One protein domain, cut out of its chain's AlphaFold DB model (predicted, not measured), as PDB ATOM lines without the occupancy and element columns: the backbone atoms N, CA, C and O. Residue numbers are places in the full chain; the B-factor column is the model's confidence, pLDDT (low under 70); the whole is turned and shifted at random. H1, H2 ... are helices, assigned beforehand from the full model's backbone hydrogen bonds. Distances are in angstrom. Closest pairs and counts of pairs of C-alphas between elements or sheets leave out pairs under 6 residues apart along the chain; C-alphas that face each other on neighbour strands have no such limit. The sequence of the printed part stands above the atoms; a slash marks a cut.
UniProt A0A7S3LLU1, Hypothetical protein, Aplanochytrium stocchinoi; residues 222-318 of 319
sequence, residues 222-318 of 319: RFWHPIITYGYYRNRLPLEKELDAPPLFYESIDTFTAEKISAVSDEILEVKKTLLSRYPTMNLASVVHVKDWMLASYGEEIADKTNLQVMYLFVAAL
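This is residues 222 to 318 of the 319 residues of the protein "Hypothetical protein" of Aplanochytrium stocchinoi (UniProt A0A7S3LLU1). What is the main picture? One long helix, H2, makes the backbone of a loose, elongated model: short H1 runs back beside its first part as a helical hairpin, while short H3 and H4 each meet H2 near their own first residues, at Val 290 and Gln 309, and run away from it about perpendicular. The loop of residues 235 to 246 sticks out. What are its make-up and size? The printed part has 97 residues with four named helices, H1 to H4 in chain order, and no named strand, class all helix; it is loose, with a radius of gyration of the C-alphas of 16.0 A and spans of 54 by 33 by 19 A.

What touches H2, residues 255 to 278? H1, residues 224 to 233, touches its residues 256 to 261 alone, opposite ways at a shallow tilt of 31 degrees; the closest C-alphas, of Gly 231 and Thr 257, are 5.0 A apart. H3, residues 290 to 298, touches residues 261 to 265 alone, about perpendicular at 76 degrees, closest at the C-alphas of Ser 265 and Val 290, 6.0 A. H4, residues 308 to 316, touches residues 255 to 262 alone, about perpendicular at 80 degrees, closest at the C-alphas of Ala 258 and Gln 309, 5.2 A. How do the others stand? H3 and H4 are close but not clearly touching, their closest C-alphas, of Lys 291 and Leu 308, 6.6 A apart; H1 is apart from both. The helix packing is only just mostly crossed, with 1 of 3 pairs at a shallow tilt. Are the backbones in range? Every O i to N i+4 pair is within hydrogen-bond range in H1, H2 and H3, and 3 of 5 in H4.

Where is H2? It spans 35.0 A, from C-alpha 255 at (27.760, -45.317, 18.970) to C-alpha 278 at (41.183, -14.387, 9.468). How long are the others? H1 spans 14.2 A, H3 11.8 A and H4 12.5 A, ending at C-alpha 316, (15.220, -37.655, 25.435).

How large is it? The two C-alphas farthest apart, of Lys 241 and Thr 281, are 54.3 A apart. Which links are long? H1 to H2 and H2 to H3 are long; the printed part has no cut. Where is confidence low? Residues 314 to 318 are under 70.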
ATOM      1  N   ARG A 222      23.432 -25.893  15.729       79.62
ATOM      2  CA  ARG A 222      22.246 -26.767  15.578       79.62
ATOM      3  C   ARG A 222      22.313 -27.661  14.338       79.62
ATOM      4  O   ARG A 222      21.737 -27.366  13.300       79.62
ATOM      5  N   PHE A 223      23.013 -28.788  14.457       88.38
ATOM      6  CA  PHE A 223      23.329 -29.670  13.319       88.38
ATOM      7  C   PHE A 223      22.976 -31.152  13.531       88.38
ATOM      8  O   PHE A 223      23.049 -31.943  12.595       88.38
ATOM      9  N   TRP A 224      22.598 -31.566  14.744       89.00
ATOM     10  CA  TRP A 224      22.474 -32.991  15.071       89.00
ATOM     11  C   TRP A 224      21.194 -33.656  14.552       89.00
ATOM     12  O   TRP A 224      21.232 -34.846  14.277       89.00
ATOM     13  N   HIS A 225      20.068 -32.948  14.377       90.38
ATOM     14  CA  HIS A 225      18.804 -33.587  13.961       90.38
ATOM     15  C   HIS A 225      18.913 -34.360  12.626       90.38
ATOM     16  O   HIS A 225      18.466 -35.513  12.574       90.38
ATOM     17  N   PRO A 226      19.548 -33.812  11.565       93.06
ATOM     18  CA  PRO A 226      19.852 -34.580  10.357       93.06
ATOM     19  C   PRO A 226      20.766 -35.782  10.612       93.06
ATOM     20  O   PRO A 226      20.559 -36.839  10.020       93.06
ATOM     21  N   ILE A 227      21.749 -35.649  11.508       95.75
ATOM     22  CA  ILE A 227      22.704 -36.718  11.836       95.75
ATOM     23  C   ILE A 227      22.010 -37.861  12.579       95.75
ATOM     24  O   ILE A 227      22.246 -39.015  12.240       95.75
ATOM     25  N   ILE A 228      21.126 -37.558  13.535       94.56
ATOM     26  CA  ILE A 228      20.321 -38.551  14.265       94.56
ATOM     27  C   ILE A 228      19.402 -39.286  13.292       94.56
ATOM     28  O   ILE A 228      19.394 -40.516  13.250       94.56
ATOM     29  N   THR A 229      18.689 -38.536  12.448       94.19
ATOM     30  CA  THR A 229      17.808 -39.108  11.421       94.19
ATOM     31  C   THR A 229      18.584 -40.031  10.480       94.19
ATOM     32  O   THR A 229      18.191 -41.177  10.269       94.19
ATOM     33  N   TYR A 230      19.719 -39.571   9.944       95.38
ATOM     34  CA  TYR A 230      20.586 -40.399   9.108       95.38
ATOM     35  C   TYR A 230      21.096 -41.626   9.870       95.38
ATOM     36  O   TYR A 230      21.015 -42.741   9.363       95.38
ATOM     37  N   GLY A 231      21.569 -41.438  11.102       94.94
ATOM     38  CA  GLY A 231      22.034 -42.489  11.995       94.94
ATOM     39  C   GLY A 231      21.009 -43.607  12.140       94.94
ATOM     40  O   GLY A 231      21.337 -44.775  11.920       94.94
ATOM     41  N   TYR A 232      19.751 -43.259  12.393       93.19
ATOM     42  CA  TYR A 232      18.680 -44.240  12.467       93.19
ATOM     43  C   TYR A 232      18.426 -44.932  11.117       93.19
ATOM     44  O   TYR A 232      18.342 -46.156  11.058       93.19
ATOM     45  N   TYR A 233      18.354 -44.208  10.003       93.19
ATOM     46  CA  TYR A 233      17.924 -44.806   8.732       93.19
ATOM     47  C   TYR A 233      19.040 -45.418   7.862       93.19
ATOM     48  O   TYR A 233      18.730 -46.196   6.960       93.19
ATOM     49  N   ARG A 234      20.324 -45.146   8.135       93.38
ATOM     50  CA  ARG A 234      21.471 -45.485   7.257       93.38
ATOM     51  C   ARG A 234      21.548 -46.944   6.791       93.38
ATOM     52  O   ARG A 234      21.976 -47.194   5.675       93.38
ATOM     53  N   ASN A 235      21.118 -47.880   7.639       89.88
ATOM     54  CA  ASN A 235      21.142 -49.327   7.381       89.88
ATOM     55  C   ASN A 235      19.735 -49.947   7.436       89.88
ATOM     56  O   ASN A 235      19.599 -51.153   7.620       89.88
ATOM     57  N   ARG A 236      18.689 -49.115   7.366       89.12
ATOM     58  CA  ARG A 236      17.280 -49.530   7.465       89.12
ATOM     59  C   ARG A 236      16.483 -49.198   6.203       89.12
ATOM     60  O   ARG A 236      15.294 -49.482   6.160       89.12
ATOM     61  N   LEU A 237      17.113 -48.564   5.211       88.38
ATOM     62  CA  LEU A 237      16.473 -48.173   3.961       88.38
ATOM     63  C   LEU A 237      16.904 -49.078   2.788       88.38
ATOM     64  O   LEU A 237      18.098 -49.351   2.658       88.38
ATOM     65  N   PRO A 238      15.965 -49.477   1.905       89.56
ATOM     66  CA  PRO A 238      14.519 -49.284   2.049       89.56
ATOM     67  C   PRO A 238      13.976 -50.083   3.245       89.56
ATOM     68  O   PRO A 238      14.519 -51.126   3.592       89.56
ATOM     69  N   LEU A 239      12.915 -49.583   3.884       85.44
ATOM     70  CA  LEU A 239      12.260 -50.324   4.960       85.44
ATOM     71  C   LEU A 239      11.604 -51.573   4.358       85.44
ATOM     72  O   LEU A 239      10.660 -51.459   3.580       85.44
ATOM     73  N   GLU A 240      12.104 -52.760   4.706       86.19
ATOM     74  CA  GLU A 240      11.517 -54.034   4.257       86.19
ATOM     75  C   GLU A 240      10.142 -54.297   4.891       86.19
ATOM     76  O   GLU A 240       9.323 -55.027   4.333       86.19
ATOM     77  N   LYS A 241       9.889 -53.701   6.062       86.62
ATOM     78  CA  LYS A 241       8.615 -53.732   6.786       86.62
ATOM     79  C   LYS A 241       8.330 -52.369   7.405       86.62
ATOM     80  O   LYS A 241       9.257 -51.637   7.752       86.62
ATOM     81  N   GLU A 242       7.047 -52.061   7.563       87.81
ATOM     82  CA  GLU A 242       6.605 -50.909   8.347       87.81
ATOM     83  C   GLU A 242       7.092 -51.026   9.798       87.81
ATOM     84  O   GLU A 242       7.260 -52.126  10.328       87.81
ATOM     85  N   LEU A 243       7.354 -49.880  10.428       87.62
ATOM     86  CA  LEU A 243       7.719 -49.829  11.838       87.62
ATOM     87  C   LEU A 243       6.459 -50.005  12.689       87.62
ATOM     88  O   LEU A 243       5.463 -49.326  12.454       87.62
ATOM     89  N   ASP A 244       6.533 -50.851  13.716       88.62
ATOM     90  CA  ASP A 244       5.406 -51.102  14.626       88.62
ATOM     91  C   ASP A 244       4.982 -49.841  15.409       88.62
ATOM     92  O   ASP A 244       3.824 -49.697  15.800       88.62
ATOM     93  N   ALA A 245       5.921 -48.918  15.639       89.50
ATOM     94  CA  ALA A 245       5.695 -47.623  16.273       89.50
ATOM     95  C   ALA A 245       6.720 -46.582  15.779       89.50
ATOM     96  O   ALA A 245       7.806 -46.960  15.325       89.50
ATOM     97  N   PRO A 246       6.422 -45.271  15.890       86.12
ATOM     98  CA  PRO A 246       7.414 -44.228  15.657       86.12
ATOM     99  C   PRO A 246       8.644 -44.438  16.554       86.12
ATOM    100  O   PRO A 246       8.480 -44.658  17.758       86.12
ATOM    101  N   PRO A 247       9.870 -44.374  16.010       87.25
ATOM    102  CA  PRO A 247      11.065 -44.538  16.818       87.25
ATOM    103  C   PRO A 247      11.235 -43.364  17.778       87.25
ATOM    104  O   PRO A 247      10.995 -42.209  17.423       87.25
ATOM    105  N   LEU A 248      11.716 -43.673  18.977       89.06
ATOM    106  CA  LEU A 248      12.181 -42.671  19.923       89.06
ATOM    107  C   LEU A 248      13.394 -41.940  19.332       89.06
ATOM    108  O   LEU A 248      14.340 -42.580  18.876       89.06
ATOM    109  N   PHE A 249      13.348 -40.608  19.271       89.31
ATOM    110  CA  PHE A 249      14.290 -39.845  18.453       89.31
ATOM    111  C   PHE A 249      15.706 -39.844  19.040       89.31
ATOM    112  O   PHE A 249      16.642 -40.297  18.385       89.31
ATOM    113  N   TYR A 250      15.875 -39.379  20.277       89.00
ATOM    114  CA  TYR A 250      17.195 -39.267  20.903       89.00
ATOM    115  C   TYR A 250      17.716 -40.625  21.394       89.00
ATOM    116  O   TYR A 250      18.909 -40.902  21.302       89.00
ATOM    117  N   GLU A 251      16.829 -41.520  21.820       89.12
ATOM    118  CA  GLU A 251      17.164 -42.885  22.235       89.12
ATOM    119  C   GLU A 251      17.584 -43.776  21.064       89.12
ATOM    120  O   GLU A 251      18.171 -44.836  21.270       89.12
ATOM    121  N   SER A 252      17.325 -43.346  19.828       89.94
ATOM    122  CA  SER A 252      17.804 -44.043  18.636       89.94
ATOM    123  C   SER A 252      19.299 -43.864  18.360       89.94
ATOM    124  O   SER A 252      19.841 -44.536  17.475       89.94
ATOM    125  N   ILE A 253      19.973 -42.967  19.089       92.56
ATOM    126  CA  ILE A 253      21.393 -42.681  18.904       92.56
ATOM    127  C   ILE A 253      22.211 -43.898  19.344       92.56
ATOM    128  O   ILE A 253      22.239 -44.286  20.511       92.56
ATOM    129  N   ASP A 254      22.917 -44.487  18.384       93.00
ATOM    130  CA  ASP A 254      23.931 -45.509  18.613       93.00
ATOM    131  C   ASP A 254      25.346 -44.910  18.619       93.00
ATOM    132  O   ASP A 254      25.542 -43.720  18.358       93.00
ATOM    133  N   THR A 255      26.352 -45.740  18.906       94.12
ATOM    134  CA  THR A 255      27.760 -45.317  18.970       94.12
ATOM    135  C   THR A 255      28.219 -44.638  17.679       94.12
ATOM    136  O   THR A 255      28.814 -43.568  17.737       94.12
ATOM    137  N   PHE A 256      27.863 -45.190  16.514       95.19
ATOM    138  CA  PHE A 256      28.179 -44.574  15.220       95.19
ATOM    139  C   PHE A 256      27.580 -43.168  15.103       95.19
ATOM    140  O   PHE A 256      28.255 -42.227  14.690       95.19
ATOM    141  N   THR A 257      26.307 -43.008  15.464       96.06
ATOM    142  CA  THR A 257      25.613 -41.718  15.381       96.06
ATOM    143  C   THR A 257      26.241 -40.707  16.339       96.06
ATOM    144  O   THR A 257      26.494 -39.571  15.942       96.06
ATOM    145  N   ALA A 258      26.574 -41.123  17.564       95.44
ATOM    146  CA  ALA A 258      27.256 -40.286  18.547       95.44
ATOM    147  C   ALA A 258      28.651 -39.836  18.067       95.44
ATOM    148  O   ALA A 258      28.993 -38.659  18.191       95.44
ATOM    149  N   GLU A 259      29.425 -40.738  17.456       95.81
ATOM    150  CA  GLU A 259      30.715 -40.418  16.832       95.81
ATOM    151  C   GLU A 259      30.560 -39.405  15.691       95.81
ATOM    152  O   GLU A 259      31.351 -38.468  15.593       95.81
ATOM    153  N   LYS A 260      29.522 -39.535  14.851       97.06
ATOM    154  CA  LYS A 260      29.245 -38.562  13.781       97.06
ATOM    155  C   LYS A 260      28.821 -37.198  14.307       97.06
ATOM    156  O   LYS A 260      29.258 -36.194  13.754       97.06
ATOM    157  N   ILE A 261      28.026 -37.145  15.375       96.31
ATOM    158  CA  ILE A 261      27.687 -35.879  16.041       96.31
ATOM    159  C   ILE A 261      28.963 -35.204  16.568       96.31
ATOM    160  O   ILE A 261      29.144 -34.007  16.351       96.31
ATOM    161  N   SER A 262      29.868 -35.962  17.200       96.06
ATOM    162  CA  SER A 262      31.157 -35.426  17.660       96.06
ATOM    163  C   SER A 262      32.010 -34.919  16.495       96.06
ATOM    164  O   SER A 262      32.474 -33.787  16.531       96.06
ATOM    165  N   ALA A 263      32.148 -35.707  15.425       97.25
ATOM    166  CA  ALA A 263      32.978 -35.346  14.278       97.25
ATOM    167  C   ALA A 263      32.505 -34.057  13.581       97.25
ATOM    168  O   ALA A 263      33.319 -33.198  13.260       97.25
ATOM    169  N   VAL A 264      31.191 -33.875  13.395       97.44
ATOM    170  CA  VAL A 264      30.655 -32.618  12.836       97.44
ATOM    171  C   VAL A 264      30.874 -31.447  13.800       97.44
ATOM    172  O   VAL A 264      31.141 -30.325  13.371       97.44
ATOM    173  N   SER A 265      30.826 -31.694  15.112       97.25
ATOM    174  CA  SER A 265      31.185 -30.674  16.097       97.25
ATOM    175  C   SER A 265      32.658 -30.260  15.998       97.25
ATOM    176  O   SER A 265      32.947 -29.072  16.153       97.25
ATOM    177  N   ASP A 266      33.573 -31.194  15.728       97.75
ATOM    178  CA  ASP A 266      34.993 -30.897  15.498       97.75
ATOM    179  C   ASP A 266      35.192 -30.058  14.225       97.75
ATOM    180  O   ASP A 266      35.930 -29.070  14.239       97.75
ATOM    181  N   GLU A 267      34.475 -30.377  13.143       97.81
ATOM    182  CA  GLU A 267      34.487 -29.580  11.906       97.81
ATOM    183  C   GLU A 267      34.040 -28.129  12.157       97.81
ATOM    184  O   GLU A 267      34.670 -27.184  11.671       97.81
ATOM    185  N   ILE A 268      33.004 -27.923  12.978       97.06
ATOM    186  CA  ILE A 268      32.544 -26.584  13.382       97.06
ATOM    187  C   ILE A 268      33.625 -25.831  14.171       97.06
ATOM    188  O   ILE A 268      33.804 -24.622  13.982       97.06
ATOM    189  N   LEU A 269      34.381 -26.516  15.033       97.81
ATOM    190  CA  LEU A 269      35.490 -25.897  15.761       97.81
ATOM    191  C   LEU A 269      36.664 -25.523  14.843       97.81
ATOM    192  O   LEU A 269      37.280 -24.471  15.046       97.81
ATOM    193  N   GLU A 270      36.937 -26.297  13.794       98.19
ATOM    194  CA  GLU A 270      37.924 -25.908  12.778       98.19
ATOM    195  C   GLU A 270      37.445 -24.710  11.936       98.19
ATOM    196  O   GLU A 270      38.242 -23.811  11.628       98.19
ATOM    197  N   VAL A 271      36.139 -24.607  11.644       96.94
ATOM    198  CA  VAL A 271      35.548 -23.391  11.050       96.94
ATOM    199  C   VAL A 271      35.759 -22.190  11.975       96.94
ATOM    200  O   VAL A 271      36.274 -21.161  11.531       96.94
ATOM    201  N   LYS A 272      35.447 -22.321  13.273       97.00
ATOM    202  CA  LYS A 272      35.691 -21.277  14.286       97.00
ATOM    203  C   LYS A 272      37.154 -20.829  14.287       97.00
ATOM    204  O   LYS A 272      37.430 -19.632  14.217       97.00
ATOM    205  N   LYS A 273      38.098 -21.766  14.344       97.94
ATOM    206  CA  LYS A 273      39.543 -21.489  14.340       97.94
ATOM    207  C   LYS A 273      39.988 -20.748  13.078       97.94
ATOM    208  O   LYS A 273      40.754 -19.785  13.164       97.94
ATOM    209  N   THR A 274      39.480 -21.156  11.917       98.12
ATOM    210  CA  THR A 274      39.762 -20.500  10.632       98.12
ATOM    211  C   THR A 274      39.221 -19.070  10.610       98.12
ATOM    212  O   THR A 274      39.935 -18.141  10.220       98.12
ATOM    213  N   LEU A 275      37.990 -18.867  11.087       96.94
ATOM    214  CA  LEU A 275      37.374 -17.543  11.187       96.94
ATOM    215  C   LEU A 275      38.155 -16.622  12.125       96.94
ATOM    216  O   LEU A 275      38.447 -15.496  11.736       96.94
ATOM    217  N   LEU A 276      38.555 -17.098  13.306       97.31
ATOM    218  CA  LEU A 276      39.350 -16.314  14.260       97.31
ATOM    219  C   LEU A 276      40.752 -15.986  13.727       97.31
ATOM    220  O   LEU A 276      41.271 -14.910  14.000       97.31
ATOM    221  N   SER A 277      41.348 -16.868  12.920       97.75
ATOM    222  CA  SER A 277      42.643 -16.596  12.277       97.75
ATOM    223  C   SER A 277      42.543 -15.472  11.239       97.75
ATOM    224  O   SER A 277      43.457 -14.661  11.111       97.75
ATOM    225  N   ARG A 278      41.428 -15.410  10.499       97.19
ATOM    226  CA  ARG A 278      41.183 -14.387   9.468       97.19
ATOM    227  C   ARG A 278      40.609 -13.086  10.036       97.19
ATOM    228  O   ARG A 278      40.889 -12.015   9.503       97.19
ATOM    229  N   TYR A 279      39.820 -13.179  11.102       96.00
ATOM    230  CA  TYR A 279      39.131 -12.067  11.753       96.00
ATOM    231  C   TYR A 279      39.380 -12.110  13.272       96.00
ATOM    232  O   TYR A 279      38.485 -12.491  14.030       96.00
ATOM    233  N   PRO A 280      40.571 -11.696  13.750       95.12
ATOM    234  CA  PRO A 280      40.978 -11.875  15.151       95.12
ATOM    235  C   PRO A 280      40.105 -11.157  16.185       95.12
ATOM    236  O   PRO A 280      40.122 -11.507  17.360       95.12
ATOM    237  N   THR A 281      39.341 -10.147  15.765       93.81
ATOM    238  CA  THR A 281      38.428  -9.387  16.630       93.81
ATOM    239  C   THR A 281      37.021  -9.985  16.696       93.81
ATOM    240  O   THR A 281      36.165  -9.444  17.394       93.81
ATOM    241  N   MET A 282      36.737 -11.055  15.945       93.94
ATOM    242  CA  MET A 282      35.432 -11.713  15.963       93.94
ATOM    243  C   MET A 282      35.234 -12.456  17.286       93.94
ATOM    244  O   MET A 282      36.092 -13.219  17.721       93.94
ATOM    245  N   ASN A 283      34.073 -12.279  17.915       94.69
ATOM    246  CA  ASN A 283      33.715 -13.045  19.104       94.69
ATOM    247  C   ASN A 283      33.001 -14.345  18.705       94.69
ATOM    248  O   ASN A 283      31.877 -14.298  18.227       94.69
ATOM    249  N   LEU A 284      33.623 -15.502  18.922       95.56
ATOM    250  CA  LEU A 284      32.992 -16.822  18.757       95.56
ATOM    251  C   LEU A 284      33.107 -17.661  20.037       95.56
ATOM    252  O   LEU A 284      33.176 -18.889  19.975       95.56
ATOM    253  N   ALA A 285      33.177 -17.018  21.207       95.06
ATOM    254  CA  ALA A 285      33.369 -17.705  22.484       95.06
ATOM    255  C   ALA A 285      32.279 -18.757  22.757       95.06
ATOM    256  O   ALA A 285      32.589 -19.834  23.256       95.06
ATOM    257  N   SER A 286      31.043 -18.480  22.340       94.56
ATOM    258  CA  SER A 286      29.880 -19.362  22.519       94.56
ATOM    259  C   SER A 286      29.839 -20.558  21.560       94.56
ATOM    260  O   SER A 286      29.033 -21.458  21.757       94.56
ATOM    261  N   VAL A 287      30.690 -20.598  20.527       95.19
ATOM    262  CA  VAL A 287      30.803 -21.772  19.645       95.19
ATOM    263  C   VAL A 287      31.714 -22.786  20.329       95.19
ATOM    264  O   VAL A 287      32.938 -22.633  20.314       95.19
ATOM    265  N   VAL A 288      31.123 -23.784  20.973       94.56
ATOM    266  CA  VAL A 288      31.824 -24.822  21.743       94.56
ATOM    267  C   VAL A 288      31.546 -26.204  21.160       94.56
ATOM    268  O   VAL A 288      30.655 -26.357  20.323       94.56
ATOM    269  N   HIS A 289      32.305 -27.216  21.590       95.56
ATOM    270  CA  HIS A 289      31.990 -28.588  21.216       95.56
ATOM    271  C   HIS A 289      30.608 -28.966  21.775       95.56
ATOM    272  O   HIS A 289      30.259 -28.584  22.894       95.56
ATOM    273  N   VAL A 290      29.829 -29.763  21.045       92.31
ATOM    274  CA  VAL A 290      28.482 -30.186  21.468       92.31
ATOM    275  C   VAL A 290      28.481 -30.873  22.836       92.31
ATOM    276  O   VAL A 290      27.576 -30.661  23.635       92.31
ATOM    277  N   LYS A 291      29.543 -31.623  23.157       91.38
ATOM    278  CA  LYS A 291      29.753 -32.207  24.493       91.38
ATOM    279  C   LYS A 291      29.819 -31.138  25.587       91.38
ATOM    280  O   LYS A 291      29.169 -31.289  26.615       91.38
ATOM    281  N   ASP A 292      30.583 -30.071  25.362       91.38
ATOM    282  CA  ASP A 292      30.749 -28.989  26.336       91.38
ATOM    283  C   ASP A 292      29.446 -28.214  26.507       91.38
ATOM    284  O   ASP A 292      29.055 -27.905  27.630       91.38
ATOM    285  N   TRP A 293      28.732 -27.973  25.401       88.12
ATOM    286  CA  TRP A 293      27.394 -27.390  25.440       88.12
ATOM    287  C   TRP A 293      26.436 -28.252  26.271       88.12
ATOM    288  O   TRP A 293      25.831 -27.750  27.212       88.12
ATOM    289  N   MET A 294      26.364 -29.565  26.022       85.44
ATOM    290  CA  MET A 294      25.497 -30.464  26.796       85.44
ATOM    291  C   MET A 294      25.844 -30.480  28.289       85.44
ATOM    292  O   MET A 294      24.944 -30.524  29.124       85.44
ATOM    293  N   LEU A 295      27.132 -30.432  28.640       86.25
ATOM    294  CA  LEU A 295      27.563 -30.346  30.036       86.25
ATOM    295  C   LEU A 295      27.175 -29.005  30.671       86.25
ATOM    296  O   LEU A 295      26.758 -28.985  31.826       86.25
ATOM    297  N   ALA A 296      27.262 -27.902  29.930       82.88
ATOM    298  CA  ALA A 296      26.827 -26.589  30.403       82.88
ATOM    299  C   ALA A 296      25.294 -26.467  30.508       82.88
ATOM    300  O   ALA A 296      24.790 -25.693  31.321       82.88
ATOM    301  N   SER A 297      24.539 -27.205  29.690       77.56
ATOM    302  CA  SER A 297      23.070 -27.192  29.696       77.56
ATOM    303  C   SER A 297      22.440 -28.143  30.691       77.56
ATOM    304  O   SER A 297      21.494 -27.754  31.367       77.56
ATOM    305  N   TYR A 298      22.970 -29.355  30.793       78.12
ATOM    306  CA  TYR A 298      22.319 -30.467  31.481       78.12
ATOM    307  C   TYR A 298      23.277 -31.220  32.409       78.12
ATOM    308  O   TYR A 298      22.956 -32.296  32.902       78.12
ATOM    309  N   GLY A 299      24.488 -30.704  32.641       78.94
ATOM    310  CA  GLY A 299      25.542 -31.438  33.339       78.94
ATOM    311  C   GLY A 299      25.180 -31.880  34.756       78.94
ATOM    312  O   GLY A 299      25.696 -32.898  35.203       78.94
ATOM    313  N   GLU A 300      24.313 -31.168  35.471       80.56
ATOM    314  CA  GLU A 300      23.853 -31.597  36.803       80.56
ATOM    315  C   GLU A 300      22.841 -32.750  36.737       80.56
ATOM    316  O   GLU A 300      22.766 -33.559  37.659       80.56
ATOM    317  N   GLU A 301      22.110 -32.861  35.629       77.44
ATOM    318  CA  GLU A 301      20.990 -33.788  35.448       77.44
ATOM    319  C   GLU A 301      21.401 -35.057  34.672       77.44
ATOM    320  O   GLU A 301      20.814 -36.127  34.840       77.44
ATOM    321  N   ILE A 302      22.460 -34.973  33.860       79.31
ATOM    322  CA  ILE A 302      23.052 -36.118  33.159       79.31
ATOM    323  C   ILE A 302      23.797 -37.013  34.162       79.31
ATOM    324  O   ILE A 302      24.879 -36.666  34.646       79.31
ATOM    325  N   ALA A 303      23.261 -38.210  34.406       81.88
ATOM    326  CA  ALA A 303      23.875 -39.207  35.284       81.88
ATOM    327  C   ALA A 303      25.180 -39.806  34.712       81.88
ATOM    328  O   ALA A 303      26.158 -39.954  35.444       81.88
ATOM    329  N   ASP A 304      25.215 -40.119  33.410       84.56
ATOM    330  CA  ASP A 304      26.383 -40.691  32.721       84.56
ATOM    331  C   ASP A 304      26.921 -39.731  31.647       84.56
ATOM    332  O   ASP A 304      26.237 -39.381  30.687       84.56
ATOM    333  N   LYS A 305      28.177 -39.305  31.820       88.38
ATOM    334  CA  LYS A 305      28.875 -38.302  30.993       88.38
ATOM    335  C   LYS A 305      30.019 -38.905  30.171       88.38
ATOM    336  O   LYS A 305      30.881 -38.170  29.675       88.38
ATOM    337  N   THR A 306      30.087 -40.234  30.072       86.62
ATOM    338  CA  THR A 306      31.212 -40.938  29.434       86.62
ATOM    339  C   THR A 306      31.329 -40.612  27.946       86.62
ATOM    340  O   THR A 306      32.435 -40.371  27.456       86.62
ATOM    341  N   ASN A 307      30.208 -40.533  27.227       86.06
ATOM    342  CA  ASN A 307      30.163 -40.209  25.801       86.06
ATOM    343  C   ASN A 307      28.821 -39.567  25.393       86.06
ATOM    344  O   ASN A 307      27.865 -39.557  26.161       86.06
ATOM    345  N   LEU A 308      28.741 -39.037  24.167       86.38
ATOM    346  CA  LEU A 308      27.541 -38.342  23.685       86.38
ATOM    347  C   LEU A 308      26.300 -39.242  23.608       86.38
ATOM    348  O   LEU A 308      25.204 -38.752  23.854       86.38
ATOM    349  N   GLN A 309      26.445 -40.538  23.314       86.75
ATOM    350  CA  GLN A 309      25.314 -41.466  23.214       86.75
ATOM    351  C   GLN A 309      24.505 -41.483  24.517       86.75
ATOM    352  O   GLN A 309      23.300 -41.249  24.508       86.75
ATOM    353  N   VAL A 310      25.185 -41.702  25.644       82.75
ATOM    354  CA  VAL A 310      24.544 -41.754  26.967       82.75
ATOM    355  C   VAL A 310      24.087 -40.377  27.444       82.75
ATOM    356  O   VAL A 310      23.052 -40.272  28.095       82.75
ATOM    357  N   MET A 311      24.788 -39.308  27.054       83.94
ATOM    358  CA  MET A 311      24.369 -37.941  27.371       83.94
ATOM    359  C   MET A 311      23.052 -37.566  26.667       83.94
ATOM    360  O   MET A 311      22.217 -36.889  27.263       83.94
ATOM    361  N   TYR A 312      22.826 -38.007  25.423       81.38
ATOM    362  CA  TYR A 312      21.581 -37.722  24.697       81.38
ATOM    363  C   TYR A 312      20.370 -38.519  25.200       81.38
ATOM    364  O   TYR A 312      19.245 -38.055  25.016       81.38
ATOM    365  N   LEU A 313      20.565 -39.647  25.893       76.19
ATOM    366  CA  LEU A 313      19.461 -40.344  26.573       76.19
ATOM    367  C   LEU A 313      18.783 -39.452  27.619       76.19
ATOM    368  O   LEU A 313      17.577 -39.546  27.818       76.19
ATOM    369  N   PHE A 314      19.536 -38.553  28.256       68.81
ATOM    370  CA  PHE A 314      18.955 -37.570  29.163       68.81
ATOM    371  C   PHE A 314      18.102 -36.532  28.419       68.81
ATOM    372  O   PHE A 314      16.991 -36.230  28.844       68.81
ATOM    373  N   VAL A 315      18.586 -36.024  27.277       66.06
ATOM    374  CA  VAL A 315      17.836 -35.063  26.446       66.06
ATOM    375  C   VAL A 315      16.497 -35.648  26.011       66.06
ATOM    376  O   VAL A 315      15.510 -34.922  25.955       66.06
ATOM    377  N   ALA A 316      16.450 -36.955  25.759       60.00
ATOM    378  CA  ALA A 316      15.220 -37.655  25.435       60.00
ATOM    379  C   ALA A 316      14.133 -37.523  26.506       60.00
ATOM    380  O   ALA A 316      12.979 -37.298  26.176       60.00
ATOM    381  N   ALA A 317      14.510 -37.592  27.785       53.19
ATOM    382  CA  ALA A 317      13.578 -37.518  28.908       53.19
ATOM    383  C   ALA A 317      12.970 -36.116  29.120       53.19
ATOM    384  O   ALA A 317      12.072 -35.957  29.948       53.19
ATOM    385  N   LEU A 318      13.464 -35.099  28.405       49.19
ATOM    386  CA  LEU A 318      12.956 -33.726  28.458       49.19
ATOM    387  C   LEU A 318      11.851 -33.442  27.425       49.19
ATOM    388  O   LEU A 318      11.260 -32.358  27.474       49.19
TER     389      LEU A 318